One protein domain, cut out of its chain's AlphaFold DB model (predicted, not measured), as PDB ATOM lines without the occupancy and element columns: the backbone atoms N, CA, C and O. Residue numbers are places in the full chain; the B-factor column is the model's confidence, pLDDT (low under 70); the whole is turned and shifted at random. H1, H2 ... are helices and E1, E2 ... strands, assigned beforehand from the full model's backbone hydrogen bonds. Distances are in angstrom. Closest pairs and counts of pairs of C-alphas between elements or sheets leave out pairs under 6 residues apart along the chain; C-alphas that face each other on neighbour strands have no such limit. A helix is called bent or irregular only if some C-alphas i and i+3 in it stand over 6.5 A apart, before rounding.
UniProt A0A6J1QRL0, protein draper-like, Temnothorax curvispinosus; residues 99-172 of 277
ATOM      1  N   PRO A  99     157.337 118.550 113.379       97.38
ATOM      2  CA  PRO A  99     157.402 118.172 114.779       97.38
ATOM      3  C   PRO A  99     158.717 118.657 115.405       97.38
ATOM      4  O   PRO A  99     159.608 119.126 114.687       97.38
ATOM      5  N   PRO A 100     158.849 118.571 116.738       97.75
ATOM      6  CA  PRO A 100     160.065 118.989 117.409       97.75
ATOM      7  C   PRO A 100     161.284 118.228 116.890       97.75
ATOM      8  O   PRO A 100     161.211 117.027 116.630       97.75
ATOM      9  N   GLY A 101     162.398 118.934 116.715       97.06
ATOM     10  CA  GLY A 101     163.631 118.362 116.173       97.06
ATOM     11  C   GLY A 101     163.793 118.467 114.659       97.06
ATOM     12  O   GLY A 101     164.898 118.215 114.174       97.06
ATOM     13  N   TRP A 102     162.748 118.877 113.930       98.12
ATOM     14  CA  TRP A 102     162.747 118.948 112.468       98.12
ATOM     15  C   TRP A 102     162.358 120.328 111.931       98.12
ATOM     16  O   TRP A 102     161.511 121.035 112.483       98.12
ATOM     17  N   THR A 103     162.943 120.689 110.792       97.31
ATOM     18  CA  THR A 103     162.707 121.936 110.061       97.31
ATOM     19  C   THR A 103     162.841 121.740 108.544       97.31
ATOM     20  O   THR A 103     162.950 120.618 108.036       97.31
ATOM     21  N   GLY A 104     162.757 122.841 107.803       96.06
ATOM     22  CA  GLY A 104     162.719 122.864 106.347       96.06
ATOM     23  C   GLY A 104     161.300 122.739 105.789       96.06
ATOM     24  O   GLY A 104     160.321 122.509 106.501       96.06
ATOM     25  N   THR A 105     161.168 122.898 104.473       95.69
ATOM     26  CA  THR A 105     159.855 122.935 103.797       95.69
ATOM     27  C   THR A 105     159.099 121.606 103.862       95.69
ATOM     28  O   THR A 105     157.869 121.611 103.841       95.69
ATOM     29  N   MET A 106     159.828 120.489 103.967       96.50
ATOM     30  CA  MET A 106     159.303 119.117 104.018       96.50
ATOM     31  C   MET A 106     159.606 118.398 105.341       96.50
ATOM     32  O   MET A 106     159.357 117.201 105.443       96.50
ATOM     33  N   CYS A 107     160.127 119.101 106.353       97.81
ATOM     34  CA  CYS A 107     160.523 118.519 107.642       97.81
ATOM     35  C   CYS A 107     161.612 117.438 107.539       97.81
ATOM     36  O   CYS A 107     161.631 116.505 108.335       97.81
ATOM     37  N   THR A 108     162.503 117.538 106.550       97.44
ATOM     38  CA  THR A 108     163.611 116.594 106.325       97.44
ATOM     39  C   THR A 108     164.909 117.005 107.009       97.44
ATOM     40  O   THR A 108     165.836 116.206 107.080       97.44
ATOM     41  N   GLU A 109     165.004 118.249 107.470       97.00
ATOM     42  CA  GLU A 109     166.222 118.806 108.053       97.00
ATOM     43  C   GLU A 109     166.126 118.744 109.576       97.00
ATOM     44  O   GLU A 109     165.090 119.079 110.144       97.00
ATOM     45  N   ILE A 110     167.192 118.308 110.243       96.50
ATOM     46  CA  ILE A 110     167.270 118.319 111.709       96.50
ATOM     47  C   ILE A 110     167.511 119.760 112.173       96.50
ATOM     48  O   ILE A 110     168.122 120.546 111.447       96.50
ATOM     49  N   CYS A 111     167.052 120.111 113.377       97.56
ATOM     50  CA  CYS A 111     167.328 121.429 113.943       97.56
ATOM     51  C   CYS A 111     168.820 121.790 113.916       97.56
ATOM     52  O   CYS A 111     169.658 120.952 114.269       97.56
ATOM     53  N   PRO A 112     169.155 123.043 113.555       96.81
ATOM     54  CA  PRO A 112     170.510 123.548 113.698       96.81
ATOM     55  C   PRO A 112     170.917 123.592 115.176       96.81
ATOM     56  O   PRO A 112     170.074 123.643 116.075       96.81
ATOM     57  N   GLU A 113     172.225 123.584 115.432       94.75
ATOM     58  CA  GLU A 113     172.746 123.641 116.798       94.75
ATOM     59  C   GLU A 113     172.253 124.890 117.537       94.75
ATOM     60  O   GLU A 113     172.245 125.995 116.995       94.75
ATOM     61  N   GLY A 114     171.841 124.702 118.791       95.44
ATOM     62  CA  GLY A 114     171.293 125.776 119.618       95.44
ATOM     63  C   GLY A 114     169.793 126.020 119.437       95.44
ATOM     64  O   GLY A 114     169.262 126.870 120.144       95.44
ATOM     65  N   TYR A 115     169.105 125.271 118.569       97.31
ATOM     66  CA  TYR A 115     167.659 125.381 118.368       97.31
ATOM     67  C   TYR A 115     166.934 124.062 118.634       97.31
ATOM     68  O   TYR A 115     167.476 122.974 118.425       97.31
ATOM     69  N   TYR A 116     165.683 124.163 119.072       97.50
ATOM     70  CA  TYR A 116     164.830 123.015 119.355       97.50
ATOM     71  C   TYR A 116     163.343 123.342 119.152       97.50
ATOM     72  O   TYR A 116     162.972 124.445 118.743       97.50
ATOM     73  N   GLY A 117     162.480 122.358 119.410       96.62
ATOM     74  CA  GLY A 117     161.032 122.546 119.370       96.62
ATOM     75  C   GLY A 117     160.463 122.505 117.952       96.62
ATOM     76  O   GLY A 117     161.138 122.128 116.987       96.62
ATOM     77  N   HIS A 118     159.183 122.850 117.818       96.62
ATOM     78  CA  HIS A 118     158.483 122.813 116.530       96.62
ATOM     79  C   HIS A 118     159.108 123.786 115.535       96.62
ATOM     80  O   HIS A 118     159.298 124.963 115.844       96.62
ATOM     81  N   HIS A 119     159.399 123.300 114.326       96.69
ATOM     82  CA  HIS A 119     160.103 124.073 113.297       96.69
ATOM     83  C   HIS A 119     161.474 124.625 113.730       96.69
ATOM     84  O   HIS A 119     162.030 125.465 113.022       96.69
ATOM     85  N   CYS A 120     162.024 124.162 114.859       97.12
ATOM     86  CA  CYS A 120     163.263 124.671 115.445       97.12
ATOM     87  C   CYS A 120     163.220 126.184 115.726       97.12
ATOM     88  O   CYS A 120     164.201 126.891 115.509       97.12
ATOM     89  N   LEU A 121     162.055 126.696 116.140       96.44
ATOM     90  CA  LEU A 121     161.857 128.122 116.419       96.44
ATOM     91  C   LEU A 121     162.276 128.522 117.838       96.44
ATOM     92  O   LEU A 121     162.351 129.715 118.127       96.44
ATOM     93  N   GLU A 122     162.536 127.555 118.717       97.25
ATOM     94  CA  GLU A 122     162.957 127.805 120.092       97.25
ATOM     95  C   GLU A 122     164.483 127.762 120.193       97.25
ATOM     96  O   GLU A 122     165.132 126.923 119.568       97.25
ATOM     97  N   ILE A 123     165.058 128.673 120.979       96.38
ATOM     98  CA  ILE A 123     166.502 128.774 121.209       96.38
ATOM     99  C   ILE A 123     166.833 128.083 122.533       96.38
ATOM    100  O   ILE A 123     166.169 128.301 123.544       96.38
ATOM    101  N   CYS A 124     167.878 127.262 122.547       95.94
ATOM    102  CA  CYS A 124     168.383 126.613 123.750       95.94
ATOM    103  C   CYS A 124     169.103 127.613 124.669       95.94
ATOM    104  O   CYS A 124     170.305 127.844 124.536       95.94
ATOM    105  N   GLU A 125     168.388 128.155 125.651       94.94
ATOM    106  CA  GLU A 125     168.950 128.992 126.720       94.94
ATOM    107  C   GLU A 125     169.284 128.145 127.958       94.94
ATOM    108  O   GLU A 125     168.583 128.151 128.973       94.94
ATOM    109  N   CYS A 126     170.355 127.354 127.872       93.94
ATOM    110  CA  CYS A 126     170.717 126.443 128.954       93.94
ATOM    111  C   CYS A 126     171.466 127.153 130.092       93.94
ATOM    112  O   CYS A 126     172.369 127.950 129.853       93.94
ATOM    113  N   LYS A 127     171.127 126.818 131.346       91.88
ATOM    114  CA  LYS A 127     171.642 127.506 132.546       91.88
ATOM    115  C   LYS A 127     173.156 127.386 132.748       91.88
ATOM    116  O   LYS A 127     173.774 128.311 133.262       91.88
ATOM    117  N   ASN A 128     173.737 126.229 132.434       89.88
ATOM    118  CA  ASN A 128     175.152 125.938 132.667       89.88
ATOM    119  C   ASN A 128     175.721 125.006 131.584       89.88
ATOM    120  O   ASN A 128     174.995 124.485 130.735       89.88
ATOM    121  N   GLU A 129     177.033 124.780 131.633       89.88
ATOM    122  CA  GLU A 129     177.758 123.941 130.674       89.88
ATOM    123  C   GLU A 129     177.480 122.434 130.802       89.88
ATOM    124  O   GLU A 129     177.877 121.671 129.924       89.88
ATOM    125  N   PHE A 130     176.795 121.987 131.859       93.19
ATOM    126  CA  PHE A 130     176.406 120.586 132.044       93.19
ATOM    127  C   PHE A 130     175.102 120.231 131.334       93.19
ATOM    128  O   PHE A 130     174.761 119.053 131.238       93.19
ATOM    129  N   PHE A 131     174.406 121.216 130.771       94.75
ATOM    130  CA  PHE A 131     173.346 120.979 129.805       94.75
ATOM    131  C   PHE A 131     173.916 120.819 128.390       94.75
ATOM    132  O   PHE A 131     174.991 121.316 128.034       94.75
ATOM    133  N   ARG A 132     173.166 120.113 127.550       94.81
ATOM    134  CA  ARG A 132     173.320 120.111 126.099       94.81
ATOM    135  C   ARG A 132     171.987 120.461 125.453       94.81
ATOM    136  O   ARG A 132     170.935 120.087 125.965       94.81
ATOM    137  N   CYS A 133     172.056 121.126 124.308       95.56
ATOM    138  CA  CYS A 133     170.885 121.392 123.487       95.56
ATOM    139  C   CYS A 133     170.484 120.118 122.733       95.56
ATOM    140  O   CYS A 133     171.262 119.559 121.959       95.56
ATOM    141  N   HIS A 134     169.279 119.640 123.000       96.62
ATOM    142  CA  HIS A 134     168.616 118.545 122.322       96.62
ATOM    143  C   HIS A 134     167.574 119.117 121.369       96.62
ATOM    144  O   HIS A 134     166.737 119.916 121.776       96.62
ATOM    145  N   SER A 135     167.585 118.674 120.116       95.88
ATOM    146  CA  SER A 135     166.734 119.230 119.058       95.88
ATOM    147  C   SER A 135     165.227 119.071 119.323       95.88
ATOM    148  O   SER A 135     164.425 119.858 118.828       95.88
ATOM    149  N   VAL A 136     164.827 118.085 120.132       96.44
ATOM    150  CA  VAL A 136     163.417 117.818 120.475       96.44
ATOM    151  C   VAL A 136     163.012 118.466 121.802       96.44
ATOM    152  O   VAL A 136     161.935 119.043 121.892       96.44
ATOM    153  N   GLU A 137     163.863 118.377 122.827       94.56
ATOM    154  CA  GLU A 137     163.500 118.674 124.229       94.56
ATOM    155  C   GLU A 137     164.123 119.974 124.760       94.56
ATOM    156  O   GLU A 137     163.782 120.420 125.852       94.56
ATOM    157  N   GLY A 138     165.051 120.582 124.018       95.31
ATOM    158  CA  GLY A 138     165.800 121.745 124.478       95.31
ATOM    159  C   GLY A 138     166.935 121.348 125.414       95.31
ATOM    160  O   GLY A 138     167.760 120.503 125.079       95.31
ATOM    161  N   CYS A 139     167.035 121.977 126.579       95.81
ATOM    162  CA  CYS A 139     168.167 121.767 127.479       95.81
ATOM    163  C   CYS A 139     168.010 120.490 128.311       95.81
ATOM    164  O   CYS A 139     167.200 120.436 129.231       95.81
ATOM    165  N   ILE A 140     168.853 119.491 128.042       95.06
ATOM    166  CA  ILE A 140     168.918 118.236 128.809       95.06
ATOM    167  C   ILE A 140     170.314 118.027 129.391       95.06
ATOM    168  O   ILE A 140     171.288 118.577 128.874       95.06
ATOM    169  N   CYS A 141     170.450 117.210 130.437       95.38
ATOM    170  CA  CYS A 141     171.763 116.934 131.019       95.38
ATOM    171  C   CYS A 141     172.717 116.271 130.016       95.38
ATOM    172  O   CYS A 141     172.339 115.395 129.227       95.38
ATOM    173  N   ARG A 142     173.991 116.669 130.065       93.94
ATOM    174  CA  ARG A 142     175.083 115.953 129.404       93.94
ATOM    175  C   ARG A 142     175.171 114.531 129.954       93.94
ATOM    176  O   ARG A 142     174.800 114.250 131.091       93.94
ATOM    177  N   GLN A 143     175.684 113.620 129.132       91.25
ATOM    178  CA  GLN A 143     175.842 112.222 129.525       91.25
ATOM    179  C   GLN A 143     176.682 112.117 130.803       91.25
ATOM    180  O   GLN A 143     177.750 112.716 130.900       91.25
ATOM    181  N   GLY A 144     176.192 111.349 131.775       88.81
ATOM    182  CA  GLY A 144     176.857 111.188 133.066       88.81
ATOM    183  C   GLY A 144     176.479 112.234 134.116       88.81
ATOM    184  O   GLY A 144     176.909 112.068 135.252       88.81
ATOM    185  N   TYR A 145     175.655 113.231 133.780       91.62
ATOM    186  CA  TYR A 145     175.117 114.213 134.723       91.62
ATOM    187  C   TYR A 145     173.613 114.013 134.950       91.62
ATOM    188  O   TYR A 145     172.892 113.555 134.062       91.62
ATOM    189  N   THR A 146     173.137 114.337 136.148       90.62
ATOM    190  CA  THR A 146     171.728 114.251 136.551       90.62
ATOM    191  C   THR A 146     171.387 115.337 137.581       90.62
ATOM    192  O   THR A 146     172.243 116.152 137.928       90.62
ATOM    193  N   GLY A 147     170.136 115.372 138.039       89.88
ATOM    194  CA  GLY A 147     169.594 116.431 138.896       89.88
ATOM    195  C   GLY A 147     168.956 117.578 138.104       89.88
ATOM    196  O   GLY A 147     169.080 117.653 136.882       89.88
ATOM    197  N   GLU A 148     168.264 118.484 138.798       88.38
ATOM    198  CA  GLU A 148     167.546 119.611 138.171       88.38
ATOM    199  C   GLU A 148     168.478 120.627 137.495       88.38
ATOM    200  O   GLU A 148     168.082 121.299 136.542       88.38
ATOM    201  N   ASN A 149     169.721 120.737 137.975       90.88
ATOM    202  CA  ASN A 149     170.749 121.613 137.413       90.88
ATOM    203  C   ASN A 149     171.884 120.835 136.728       90.88
ATOM    204  O   ASN A 149     172.887 121.445 136.351       90.88
ATOM    205  N   CYS A 150     171.726 119.520 136.540       93.00
ATOM    206  CA  CYS A 150     172.724 118.652 135.910       93.00
ATOM    207  C   CYS A 150     174.116 118.723 136.568       93.00
ATOM    208  O   CYS A 150     175.131 118.645 135.888       93.00
ATOM    209  N   ASP A 151     174.176 118.894 137.884       89.88
ATOM    210  CA  ASP A 151     175.396 119.040 138.681       89.88
ATOM    211  C   ASP A 151     175.836 117.734 139.370       89.88
ATOM    212  O   ASP A 151     176.983 117.610 139.807       89.88
ATOM    213  N   GLU A 152     174.977 116.713 139.404       89.25
ATOM    214  CA  GLU A 152     175.280 115.414 140.011       89.25
ATOM    215  C   GLU A 152     175.870 114.425 138.994       89.25
ATOM    216  O   GLU A 152     175.269 114.158 137.957       89.25
ATOM    217  N   GLN A 153     177.014 113.802 139.296       86.31
ATOM    218  CA  GLN A 153     177.631 112.799 138.414       86.31
ATOM    219  C   GLN A 153     177.112 111.377 138.696       86.31
ATOM    220  O   GLN A 153     177.280 110.838 139.791       86.31
ATOM    221  N   LEU A 154     176.568 110.711 137.673       78.94
ATOM    222  CA  LEU A 154     176.012 109.349 137.737       78.94
ATOM    223  C   LEU A 154     177.060 108.266 138.082       78.94
ATOM    224  O   LEU A 154     176.706 107.205 138.598       78.94
ATOM    225  N   PHE A 155     178.351 108.503 137.818       67.81
ATOM    226  CA  PHE A 155     179.415 107.496 137.970       67.81
ATOM    227  C   PHE A 155     179.861 107.252 139.425       67.81
ATOM    228  O   PHE A 155     180.450 106.213 139.728       67.81
ATOM    229  N   SER A 156     179.528 108.150 140.354       60.22
ATOM    230  CA  SER A 156     180.006 108.079 141.742       60.22
ATOM    231  C   SER A 156     179.406 106.928 142.563       60.22
ATOM    232  O   SER A 156     179.976 106.563 143.587       60.22
ATOM    233  N   ARG A 157     178.301 106.298 142.128       56.34
ATOM    234  CA  ARG A 157     177.673 105.192 142.887       56.34
ATOM    235  C   ARG A 157     178.270 103.807 142.615       56.34
ATOM    236  O   ARG A 157     178.317 102.986 143.525       56.34
ATOM    237  N   ASN A 158     178.786 103.532 141.416       55.62
ATOM    238  CA  ASN A 158     179.113 102.149 141.025       55.62
ATOM    239  C   ASN A 158     180.515 101.657 141.453       55.62
ATOM    240  O   ASN A 158     180.766 100.452 141.418       55.62
ATOM    241  N   ILE A 159     181.434 102.540 141.873       58.44
ATOM    242  CA  ILE A 159     182.785 102.141 142.333       58.44
ATOM    243  C   ILE A 159     182.842 101.879 143.846       58.44
ATOM    244  O   ILE A 159     183.624 101.031 144.286       58.44
ATOM    245  N   GLN A 160     182.023 102.557 144.652       51.84
ATOM    246  CA  GLN A 160     182.090 102.413 146.109       51.84
ATOM    247  C   GLN A 160     181.522 101.070 146.590       51.84
ATOM    248  O   GLN A 160     182.197 100.378 147.350       51.84
ATOM    249  N   GLU A 161     180.372 100.612 146.088       55.91
ATOM    250  CA  GLU A 161     179.749  99.382 146.609       55.91
ATOM    251  C   GLU A 161     180.554  98.102 146.320       55.91
ATOM    252  O   GLU A 161     180.647  97.208 147.166       55.91
ATOM    253  N   LYS A 162     181.190  98.001 145.144       53.00
ATOM    254  CA  LYS A 162     181.890  96.770 144.737       53.00
ATOM    255  C   LYS A 162     183.227  96.578 145.458       53.00
ATOM    256  O   LYS A 162     183.643  95.442 145.700       53.00
ATOM    257  N   ASN A 163     183.894  97.676 145.810       57.09
ATOM    258  CA  ASN A 163     185.140  97.625 146.566       57.09
ATOM    259  C   ASN A 163     184.879  97.362 148.050       57.09
ATOM    260  O   ASN A 163     185.645  96.607 148.652       57.09
ATOM    261  N   ASP A 164     183.768  97.865 148.602       64.19
ATOM    262  CA  ASP A 164     183.480  97.772 150.034       64.19
ATOM    263  C   ASP A 164     183.248  96.339 150.536       64.19
ATOM    264  O   ASP A 164     183.709  95.954 151.610       64.19
ATOM    265  N   GLY A 165     182.588  95.502 149.732       64.94
ATOM    266  CA  GLY A 165     182.387  94.085 150.057       64.94
ATOM    267  C   GLY A 165     183.628  93.218 149.815       64.94
ATOM    268  O   GLY A 165     183.915  92.294 150.582       64.94
ATOM    269  N   ARG A 166     184.403  93.519 148.765       75.88
ATOM    270  CA  ARG A 166     185.548  92.691 148.360       75.88
ATOM    271  C   ARG A 166     186.735  92.845 149.311       75.88
ATOM    272  O   ARG A 166     187.366  91.837 149.629       75.88
ATOM    273  N   TYR A 167     187.018  94.052 149.816       75.75
ATOM    274  CA  TYR A 167     188.101  94.224 150.795       75.75
ATOM    275  C   TYR A 167     187.759  93.600 152.150       75.75
ATOM    276  O   TYR A 167     188.653  93.054 152.796       75.75
ATOM    277  N   LYS A 168     186.484  93.626 152.569       79.06
ATOM    278  CA  LYS A 168     186.039  93.008 153.833       79.06
ATOM    279  C   LYS A 168     186.265  91.499 153.808       79.06
ATOM    280  O   LYS A 168     186.811  90.941 154.758       79.06
ATOM    281  N   TYR A 169     185.930  90.851 152.692       84.19
ATOM    282  CA  TYR A 169     186.166  89.420 152.507       84.19
ATOM    283  C   TYR A 169     187.665  89.074 152.472       84.19
ATOM    284  O   TYR A 169     188.109  88.170 153.178       84.19
ATOM    285  N   ILE A 170     188.467  89.826 151.707       85.31
ATOM    286  CA  ILE A 170     189.920  89.595 151.603       85.31
ATOM    287  C   ILE A 170     190.613  89.807 152.959       85.31
ATOM    288  O   ILE A 170     191.439  88.986 153.361       85.31
ATOM    289  N   GLY A 171     190.249  90.862 153.697       84.31
ATOM    290  CA  GLY A 171     190.780  91.133 155.035       84.31
ATOM    291  C   GLY A 171     190.444  90.028 156.041       84.31
ATOM    292  O   GLY A 171     191.316  89.603 156.799       84.31
ATOM    293  N   GLY A 172     189.214  89.503 156.000       87.00
ATOM    294  CA  GLY A 172     188.788  88.388 156.850       87.00
ATOM    295  C   GLY A 172     189.577  87.100 156.595       87.00
ATOM    296  O   GLY A 172     190.047  86.465 157.538       87.00
TER     297      GLY A 172
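Overview. This is residues 99 to 172 of the 277 residues of the protein "protein draper-like" of Temnothorax curvispinosus (UniProt A0A6J1QRL0). Little regular structure is here: a loop-rich body holds one small antiparallel hairpin, E1 and E2, and residues 157 to 172, mostly helix H2, stick out as an arm that adds to the length. The printed part has 74 residues, and the named elements, in the order E1, E2, H1, H2, hold only 25 of them; the class is mixed, helices and strands. The whole is extended, radius of gyration of the C-alphas 19.8 A, spanning 69 by 24 by 14 A.

Along the chain. Find C-alpha 131 at (173.346, 120.979, 129.805), where E1, residues 131 to 134, begins; E2 is residues 138 to 141. H1, residues 154 to 157, is only just irregular, 6.8 A from first to last C-alpha. H2, residues 160 to 172, runs 18.9 A to C-alpha 172 at (188.788, 88.388, 156.850).

Arrangement. In the hairpin, look at N 132 and O 140, 2.8 A apart, within hydrogen-bond range. H1 and H2 meet only through their link; E1 and H2 are apart. H2 has 6 of 9 O i to N i+4 pairs within range; H1 is too short for one.

Size, cuts and confidence. The printed part has no cut. The link E2 to H1, 12 residues, is long. Residues 155 to 165 have pLDDT under 70.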